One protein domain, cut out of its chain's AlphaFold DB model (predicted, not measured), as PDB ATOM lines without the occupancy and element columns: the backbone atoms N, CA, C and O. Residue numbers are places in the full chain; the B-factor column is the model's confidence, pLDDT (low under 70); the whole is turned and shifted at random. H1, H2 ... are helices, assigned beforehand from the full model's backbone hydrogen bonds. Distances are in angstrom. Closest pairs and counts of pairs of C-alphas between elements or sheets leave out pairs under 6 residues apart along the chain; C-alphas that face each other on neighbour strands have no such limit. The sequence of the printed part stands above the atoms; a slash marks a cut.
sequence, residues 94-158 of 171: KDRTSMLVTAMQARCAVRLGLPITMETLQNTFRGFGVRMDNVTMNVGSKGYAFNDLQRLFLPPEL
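Overview. This is residues 94 to 158 of the 171 residues of the protein "Hypothetical protein" of Palpitomonas bilix (UniProt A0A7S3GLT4). A long helix, H1, has the shorter H2 packed across one side of it, while H3 runs back nearly parallel to H1's line but shifted lengthwise, overlapping H1 just near residues 95 to 98. A small helix, H4, sticks out from this group with residues 147 to 153 standing free, and the last printed residues fold back from it toward H1. The printed part has 65 residues with four named helices, H1, H2, H3 and H4 in chain order, and no named strand; the class is all helix, with 43 residues in the named helices. The whole is compact, with a radius of gyration of the C-alphas of 12.1 A, and the C-alphas span 35 by 25 by 15 A.

Arrangement. H1, residues 95 to 111, is the longest helix. It touches H2, residues 118 to 128, with 13 pairs of C-alphas within 8 A; the closest C-alphas are those of Ala 106 and Leu 121, 5.4 A apart. H1 and H2 run opposite ways at a steep tilt of 50 degrees. H3, residues 130 to 139, only just touches H1, with 3 pairs of C-alphas within 8 A, and H1 touches H3 with residues 95 to 98 alone. The closest C-alphas are those of Ser 98 and Arg 131, 5.7 A apart, and the two helices run opposite ways at a shallow tilt of 4 degrees. H2 and H3 touch only at the corner by their link, and only just, with 3 pairs within 8 A; the closest C-alphas are those of Arg 126 and Met 132, 6.1 A apart. Their lines stand at a steep tilt of 46 degrees, and they run the same way. H4, residues 148 to 152, is apart from H1, H2 and H3. In H1, H2, H3 and H4 every O i to N i+4 pair is within hydrogen-bond range.

Along the chain. H1 begins at C-alpha 95, (210.136, 164.241, 253.679), and measures 24.5 A from first to last C-alpha. H2 measures 15.3 A and ends at C-alpha 128, (221.176, 172.421, 257.217). H3 measures 14.5 A. H4 measures 6.2 A and ends at C-alpha 152, (216.741, 153.984, 246.018).

Size, cuts and confidence. The two C-alphas farthest apart are those of Gly 113 and Gly 140, at 35.5 A. The printed part has no cut. The link from H2 to H3 is tight, and those from H1 to H2 and from H3 to H4 are short. The mean pLDDT of the printed part is 91.9, and no printed residue is under 70.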
ATOM      1  N   LYS A  94     206.541 166.959 254.931       89.56
ATOM      2  CA  LYS A  94     207.838 166.691 255.577       89.56
ATOM      3  C   LYS A  94     208.883 166.182 254.582       89.56
ATOM      4  O   LYS A  94     209.526 166.997 253.926       89.56
ATOM      5  N   ASP A  95     209.035 164.865 254.429       93.12
ATOM      6  CA  ASP A  95     210.136 164.241 253.679       93.12
ATOM      7  C   ASP A  95     210.081 164.559 252.174       93.12
ATOM      8  O   ASP A  95     210.924 165.290 251.659       93.12
ATOM      9  N   ARG A  96     209.039 164.088 251.470       94.06
ATOM     10  CA  ARG A  96     208.889 164.278 250.011       94.06
ATOM     11  C   ARG A  96     208.799 165.750 249.611       94.06
ATOM     12  O   ARG A  96     209.404 166.155 248.624       94.06
ATOM     13  N   THR A  97     208.101 166.558 250.410       95.00
ATOM     14  CA  THR A  97     208.062 168.014 250.214       95.00
ATOM     15  C   THR A  97     209.457 168.616 250.275       95.00
ATOM     16  O   THR A  97     209.815 169.406 249.411       95.00
ATOM     17  N   SER A  98     210.263 168.235 251.268       95.25
ATOM     18  CA  SER A  98     211.617 168.771 251.405       95.25
ATOM     19  C   SER A  98     212.500 168.381 250.224       95.25
ATOM     20  O   SER A  98     213.268 169.217 249.762       95.25
ATOM     21  N   MET A  99     212.356 167.167 249.684       95.94
ATOM     22  CA  MET A  99     213.138 166.735 248.518       95.94
ATOM     23  C   MET A  99     212.892 167.625 247.300       95.94
ATOM     24  O   MET A  99     213.855 168.100 246.699       95.94
ATOM     25  N   LEU A 100     211.623 167.903 246.982       95.69
ATOM     26  CA  LEU A 100     211.269 168.711 245.816       95.69
ATOM     27  C   LEU A 100     211.535 170.208 246.035       95.69
ATOM     28  O   LEU A 100     212.103 170.852 245.159       95.69
ATOM     29  N   VAL A 101     211.214 170.752 247.216       95.62
ATOM     30  CA  VAL A 101     211.484 172.166 247.544       95.62
ATOM     31  C   VAL A 101     212.978 172.472 247.456       95.62
ATOM     32  O   VAL A 101     213.368 173.436 246.804       95.62
ATOM     33  N   THR A 102     213.824 171.631 248.057       96.25
ATOM     34  CA  THR A 102     215.281 171.836 248.017       96.25
ATOM     35  C   THR A 102     215.851 171.673 246.609       96.25
ATOM     36  O   THR A 102     216.785 172.385 246.245       96.25
ATOM     37  N   ALA A 103     215.262 170.805 245.779       95.56
ATOM     38  CA  ALA A 103     215.643 170.671 244.377       95.56
ATOM     39  C   ALA A 103     215.275 171.910 243.542       95.56
ATOM     40  O   ALA A 103     216.102 172.380 242.762       95.56
ATOM     41  N   MET A 104     214.081 172.483 243.741       94.62
ATOM     42  CA  MET A 104     213.671 173.743 243.101       94.62
ATOM     43  C   MET A 104     214.548 174.921 243.551       94.62
ATOM     44  O   MET A 104     214.998 175.704 242.717       94.62
ATOM     45  N   GLN A 105     214.854 175.015 244.849       94.00
ATOM     46  CA  GLN A 105     215.741 176.048 245.400       94.00
ATOM     47  C   GLN A 105     217.151 175.961 244.815       94.00
ATOM     48  O   GLN A 105     217.694 176.977 244.386       94.00
ATOM     49  N   ALA A 106     217.726 174.756 244.744       94.81
ATOM     50  CA  ALA A 106     219.034 174.549 244.133       94.81
ATOM     51  C   ALA A 106     219.021 174.951 242.651       94.81
ATOM     52  O   ALA A 106     219.920 175.656 242.204       94.81
ATOM     53  N   ARG A 107     217.963 174.591 241.909       92.06
ATOM     54  CA  ARG A 107     217.819 174.944 240.487       92.06
ATOM     55  C   ARG A 107     217.742 176.451 240.288       92.06
ATOM     56  O   ARG A 107     218.359 176.974 239.368       92.06
ATOM     57  N   CYS A 108     217.014 177.141 241.161       90.94
ATOM     58  CA  CYS A 108     216.946 178.597 241.169       90.94
ATOM     59  C   CYS A 108     218.323 179.215 241.450       90.94
ATOM     60  O   CYS A 108     218.780 180.050 240.680       90.94
ATOM     61  N   ALA A 109     219.017 178.750 242.491       91.12
ATOM     62  CA  ALA A 109     220.343 179.246 242.852       91.12
ATOM     63  C   ALA A 109     221.362 179.063 241.717       91.12
ATOM     64  O   ALA A 109     222.041 180.017 241.357       91.12
ATOM     65  N   VAL A 110     221.423 177.881 241.096       90.19
ATOM     66  CA  VAL A 110     222.306 177.632 239.944       90.19
ATOM     67  C   VAL A 110     221.929 178.512 238.750       90.19
ATOM     68  O   VAL A 110     222.812 179.037 238.079       90.19
ATOM     69  N   ARG A 111     220.633 178.747 238.505       86.62
ATOM     70  CA  ARG A 111     220.169 179.645 237.433       86.62
ATOM     71  C   ARG A 111     220.569 181.105 237.663       86.62
ATOM     72  O   ARG A 111     220.931 181.787 236.709       86.62
ATOM     73  N   LEU A 112     220.544 181.551 238.919       88.50
ATOM     74  CA  LEU A 112     221.042 182.862 239.346       88.50
ATOM     75  C   LEU A 112     222.573 182.936 239.344       88.50
ATOM     76  O   LEU A 112     223.137 184.004 239.565       88.50
ATOM     77  N   GLY A 113     223.242 181.812 239.080       87.81
ATOM     78  CA  GLY A 113     224.680 181.755 238.955       87.81
ATOM     79  C   GLY A 113     225.413 181.358 240.233       87.81
ATOM     80  O   GLY A 113     226.559 181.699 240.437       87.81
ATOM     81  N   LEU A 114     224.820 180.638 241.172       88.88
ATOM     82  CA  LEU A 114     225.645 180.160 242.281       88.88
ATOM     83  C   LEU A 114     226.694 179.148 241.751       88.88
ATOM     84  O   LEU A 114     226.283 178.160 241.136       88.88
ATOM     85  N   PRO A 115     228.017 179.340 241.976       87.88
ATOM     86  CA  PRO A 115     229.082 178.463 241.462       87.88
ATOM     87  C   PRO A 115     229.196 177.163 242.267       87.88
ATOM     88  O   PRO A 115     230.264 176.764 242.724       87.88
ATOM     89  N   ILE A 116     228.064 176.514 242.508       90.50
ATOM     90  CA  ILE A 116     227.946 175.320 243.331       90.50
ATOM     91  C   ILE A 116     227.109 174.313 242.554       90.50
ATOM     92  O   ILE A 116     226.113 174.664 241.922       90.50
ATOM     93  N   THR A 117     227.498 173.041 242.597       92.56
ATOM     94  CA  THR A 117     226.737 171.998 241.911       92.56
ATOM     95  C   THR A 117     225.342 171.853 242.519       92.56
ATOM     96  O   THR A 117     225.139 172.007 243.728       92.56
ATOM     97  N   MET A 118     224.375 171.494 241.672       92.56
ATOM     98  CA  MET A 118     223.000 171.199 242.082       92.56
ATOM     99  C   MET A 118     222.942 170.217 243.254       92.56
ATOM    100  O   MET A 118     222.239 170.462 244.231       92.56
ATOM    101  N   GLU A 119     223.711 169.132 243.173       93.81
ATOM    102  CA  GLU A 119     223.783 168.106 244.211       93.81
ATOM    103  C   GLU A 119     224.289 168.672 245.545       93.81
ATOM    104  O   GLU A 119     223.678 168.441 246.591       93.81
ATOM    105  N   THR A 120     225.365 169.463 245.519       94.88
ATOM    106  CA  THR A 120     225.936 170.064 246.734       94.88
ATOM    107  C   THR A 120     224.936 171.007 247.397       94.88
ATOM    108  O   THR A 120     224.735 170.938 248.612       94.88
ATOM    109  N   LEU A 121     224.246 171.842 246.613       95.75
ATOM    110  CA  LEU A 121     223.211 172.743 247.128       95.75
ATOM    111  C   LEU A 121     222.022 171.986 247.711       95.75
ATOM    112  O   LEU A 121     221.588 172.282 248.823       95.75
ATOM    113  N   GLN A 122     221.518 170.980 246.995       96.19
ATOM    114  CA  GLN A 122     220.431 170.130 247.472       96.19
ATOM    115  C   GLN A 122     220.789 169.474 248.804       96.19
ATOM    116  O   GLN A 122     220.015 169.555 249.756       96.19
ATOM    117  N   ASN A 123     221.968 168.861 248.894       95.88
ATOM    118  CA  ASN A 123     222.428 168.183 250.102       95.88
ATOM    119  C   ASN A 123     222.630 169.167 251.260       95.88
ATOM    120  O   ASN A 123     222.243 168.865 252.388       95.88
ATOM    121  N   THR A 124     223.128 170.370 250.972       96.00
ATOM    122  CA  THR A 124     223.268 171.445 251.964       96.00
ATOM    123  C   THR A 124     221.906 171.891 252.493       96.00
ATOM    124  O   THR A 124     221.688 171.889 253.704       96.00
ATOM    125  N   PHE A 125     220.941 172.191 251.618       96.38
ATOM    126  CA  PHE A 125     219.588 172.567 252.042       96.38
ATOM    127  C   PHE A 125     218.871 171.440 252.790       96.38
ATOM    128  O   PHE A 125     218.089 171.703 253.703       96.38
ATOM    129  N   ARG A 126     219.140 170.183 252.427       96.25
ATOM    130  CA  ARG A 126     218.579 169.007 253.097       96.25
ATOM    131  C   ARG A 126     219.196 168.766 254.471       96.25
ATOM    132  O   ARG A 126     218.482 168.342 255.367       96.25
ATOM    133  N   GLY A 127     220.488 169.025 254.657       94.88
ATOM    134  CA  GLY A 127     221.168 168.819 255.939       94.88
ATOM    135  C   GLY A 127     220.997 169.976 256.921       94.88
ATOM    136  O   GLY A 127     220.829 169.748 258.118       94.88
ATOM    137  N   PHE A 128     221.014 171.207 256.409       94.44
ATOM    138  CA  PHE A 128     221.176 172.421 257.217       94.44
ATOM    139  C   PHE A 128     220.117 173.496 256.949       94.44
ATOM    140  O   PHE A 128     220.122 174.533 257.602       94.44
ATOM    141  N   GLY A 129     219.221 173.286 255.983       93.50
ATOM    142  CA  GLY A 129     218.162 174.243 255.675       93.50
ATOM    143  C   GLY A 129     216.932 174.093 256.571       93.50
ATOM    144  O   GLY A 129     216.699 173.052 257.186       93.50
ATOM    145  N   VAL A 130     216.058 175.102 256.523       91.50
ATOM    146  CA  VAL A 130     214.795 175.201 257.295       91.50
ATOM    147  C   VAL A 130     213.897 173.964 257.146       91.50
ATOM    148  O   VAL A 130     213.108 173.605 258.017       91.50
ATOM    149  N   ARG A 131     214.011 173.256 256.022       93.25
ATOM    150  CA  ARG A 131     213.246 172.033 255.772       93.25
ATOM    151  C   ARG A 131     213.646 170.876 256.698       93.25
ATOM    152  O   ARG A 131     212.789 170.046 256.994       93.25
ATOM    153  N   MET A 132     214.888 170.833 257.183       93.06
ATOM    154  CA  MET A 132     215.325 169.896 258.225       93.06
ATOM    155  C   MET A 132     214.788 170.294 259.610       93.06
ATOM    156  O   MET A 132     214.428 169.427 260.408       93.06
ATOM    157  N   ASP A 133     214.626 171.589 259.881       90.56
ATOM    158  CA  ASP A 133     213.978 172.051 261.116       90.56
ATOM    159  C   ASP A 133     212.503 171.644 261.137       90.56
ATOM    160  O   ASP A 133     212.017 171.121 262.137       90.56
ATOM    161  N   ASN A 134     211.811 171.739 259.997       88.12
ATOM    162  CA  ASN A 134     210.447 171.221 259.858       88.12
ATOM    163  C   ASN A 134     210.370 169.716 260.123       88.12
ATOM    164  O   ASN A 134     209.422 169.255 260.758       88.12
ATOM    165  N   VAL A 135     211.350 168.935 259.658       88.38
ATOM    166  CA  VAL A 135     211.432 167.506 259.992       88.38
ATOM    167  C   VAL A 135     211.540 167.340 261.504       88.38
ATOM    168  O   VAL A 135     210.734 166.622 262.091       88.38
ATOM    169  N   THR A 136     212.467 168.060 262.129       88.56
ATOM    170  CA  THR A 136     212.728 167.994 263.570       88.56
ATOM    171  C   THR A 136     211.499 168.368 264.393       88.56
ATOM    172  O   THR A 136     211.146 167.632 265.305       88.56
ATOM    173  N   MET A 137     210.789 169.440 264.041       87.75
ATOM    174  CA  MET A 137     209.562 169.854 264.730       87.75
ATOM    175  C   MET A 137     208.428 168.832 264.589       87.75
ATOM    176  O   MET A 137     207.655 168.645 265.519       87.75
ATOM    177  N   ASN A 138     208.331 168.146 263.444       83.50
ATOM    178  CA  ASN A 138     207.277 167.156 263.212       83.50
ATOM    179  C   ASN A 138     207.528 165.816 263.919       83.50
ATOM    180  O   ASN A 138     206.570 165.153 264.305       83.50
ATOM    181  N   VAL A 139     208.784 165.364 264.024       84.25
ATOM    182  CA  VAL A 139     209.109 164.011 264.530       84.25
ATOM    183  C   VAL A 139     210.075 163.991 265.717       84.25
ATOM    184  O   VAL A 139     210.563 162.928 266.095       84.25
ATOM    185  N   GLY A 140     210.406 165.154 266.276       84.94
ATOM    186  CA  GLY A 140     211.293 165.311 267.431       84.94
ATOM    187  C   GLY A 140     212.770 165.004 267.167       84.94
ATOM    188  O   GLY A 140     213.541 164.861 268.109       84.94
ATOM    189  N   SER A 141     213.190 164.830 265.911       86.69
ATOM    190  CA  SER A 141     214.561 164.409 265.582       86.69
ATOM    191  C   SER A 141     214.973 164.792 264.164       86.69
ATOM    192  O   SER A 141     214.157 164.761 263.238       86.69
ATOM    193  N   LYS A 142     216.262 165.112 263.997       88.19
ATOM    194  CA  LYS A 142     216.884 165.393 262.698       88.19
ATOM    195  C   LYS A 142     217.017 164.089 261.913       88.19
ATOM    196  O   LYS A 142     217.628 163.141 262.393       88.19
ATOM    197  N   GLY A 143     216.413 164.030 260.730       91.06
ATOM    198  CA  GLY A 143     216.511 162.878 259.835       91.06
ATOM    199  C   GLY A 143     215.212 162.556 259.101       91.06
ATOM    200  O   GLY A 143     214.127 162.473 259.691       91.06
ATOM    201  N   TYR A 144     215.328 162.345 257.796       93.38
ATOM    202  CA  TYR A 144     214.224 161.950 256.936       93.38
ATOM    203  C   TYR A 144     213.799 160.505 257.204       93.38
ATOM    204  O   TYR A 144     214.620 159.633 257.491       93.38
ATOM    205  N   ALA A 145     212.500 160.239 257.090       91.38
ATOM    206  CA  ALA A 145     211.923 158.918 257.358       91.38
ATOM    207  C   ALA A 145     211.852 158.039 256.095       91.38
ATOM    208  O   ALA A 145     210.843 157.380 255.855       91.38
ATOM    209  N   PHE A 146     212.906 158.050 255.278       91.75
ATOM    210  CA  PHE A 146     213.052 157.105 254.172       91.75
ATOM    211  C   PHE A 146     213.849 155.892 254.640       91.75
ATOM    212  O   PHE A 146     214.924 156.055 255.218       91.75
ATOM    213  N   ASN A 147     213.350 154.690 254.359       91.81
ATOM    214  CA  ASN A 147     214.196 153.499 254.400       91.81
ATOM    215  C   ASN A 147     215.068 153.406 253.133       91.81
ATOM    216  O   ASN A 147     214.833 154.122 252.154       91.81
ATOM    217  N   ASP A 148     216.068 152.522 253.134       89.62
ATOM    218  CA  ASP A 148     217.036 152.433 252.033       89.62
ATOM    219  C   ASP A 148     216.377 152.100 250.693       89.62
ATOM    220  O   ASP A 148     216.708 152.702 249.672       89.62
ATOM    221  N   LEU A 149     215.385 151.208 250.699       90.94
ATOM    222  CA  LEU A 149     214.665 150.819 249.492       90.94
ATOM    223  C   LEU A 149     213.842 151.989 248.925       90.94
ATOM    224  O   LEU A 149     213.929 152.295 247.738       90.94
ATOM    225  N   GLN A 150     213.100 152.700 249.776       92.38
ATOM    226  CA  GLN A 150     212.362 153.912 249.404       92.38
ATOM    227  C   GLN A 150     213.300 154.983 248.846       92.38
ATOM    228  O   GLN A 150     212.958 155.645 247.869       92.38
ATOM    229  N   ARG A 151     214.488 155.140 249.443       93.75
ATOM    230  CA  ARG A 151     215.507 156.090 248.990       93.75
ATOM    231  C   ARG A 151     216.028 155.735 247.595       93.75
ATOM    232  O   ARG A 151     216.212 156.628 246.771       93.75
ATOM    233  N   LEU A 152     216.259 154.452 247.320       91.25
ATOM    234  CA  LEU A 152     216.741 153.984 246.018       91.25
ATOM    235  C   LEU A 152     215.715 154.200 244.899       91.25
ATOM    236  O   LEU A 152     216.109 154.572 243.796       91.25
ATOM    237  N   PHE A 153     214.420 154.057 245.194       91.50
ATOM    238  CA  PHE A 153     213.344 154.306 244.227       91.50
ATOM    239  C   PHE A 153     213.086 155.786 243.922       91.50
ATOM    240  O   PHE A 153     212.357 156.095 242.980       91.50
ATOM    241  N   LEU A 154     213.664 156.716 244.686       92.00
ATOM    242  CA  LEU A 154     213.584 158.132 244.339       92.00
ATOM    243  C   LEU A 154     214.477 158.436 243.125       92.00
ATOM    244  O   LEU A 154     215.606 157.926 243.066       92.00
ATOM    245  N   PRO A 155     214.021 159.315 242.208       91.94
ATOM    246  CA  PRO A 155     214.876 159.901 241.183       91.94
ATOM    247  C   PRO A 155     216.131 160.527 241.808       91.94
ATOM    248  O   PRO A 155     216.041 161.037 242.935       91.94
ATOM    249  N   PRO A 156     217.288 160.510 241.121       90.75
ATOM    250  CA  PRO A 156     218.545 161.037 241.655       90.75
ATOM    251  C   PRO A 156     218.417 162.442 242.261       90.75
ATOM    252  O   PRO A 156     218.888 162.680 243.370       90.75
ATOM    253  N   GLU A 157     217.685 163.339 241.602       91.75
ATOM    254  CA  GLU A 157     217.498 164.738 241.998       91.75
ATOM    255  C   GLU A 157     216.689 164.888 243.289       91.75
ATOM    256  O   GLU A 157     216.801 165.897 243.983       91.75
ATOM    257  N   LEU A 158     215.857 163.899 243.628       94.62
ATOM    258  CA  LEU A 158     215.029 163.883 244.837       94.62
ATOM    259  C   LEU A 158     215.580 162.952 245.913       94.62
ATOM    260  O   LEU A 158     214.970 162.824 246.975       94.62
TER     261      LEU A 158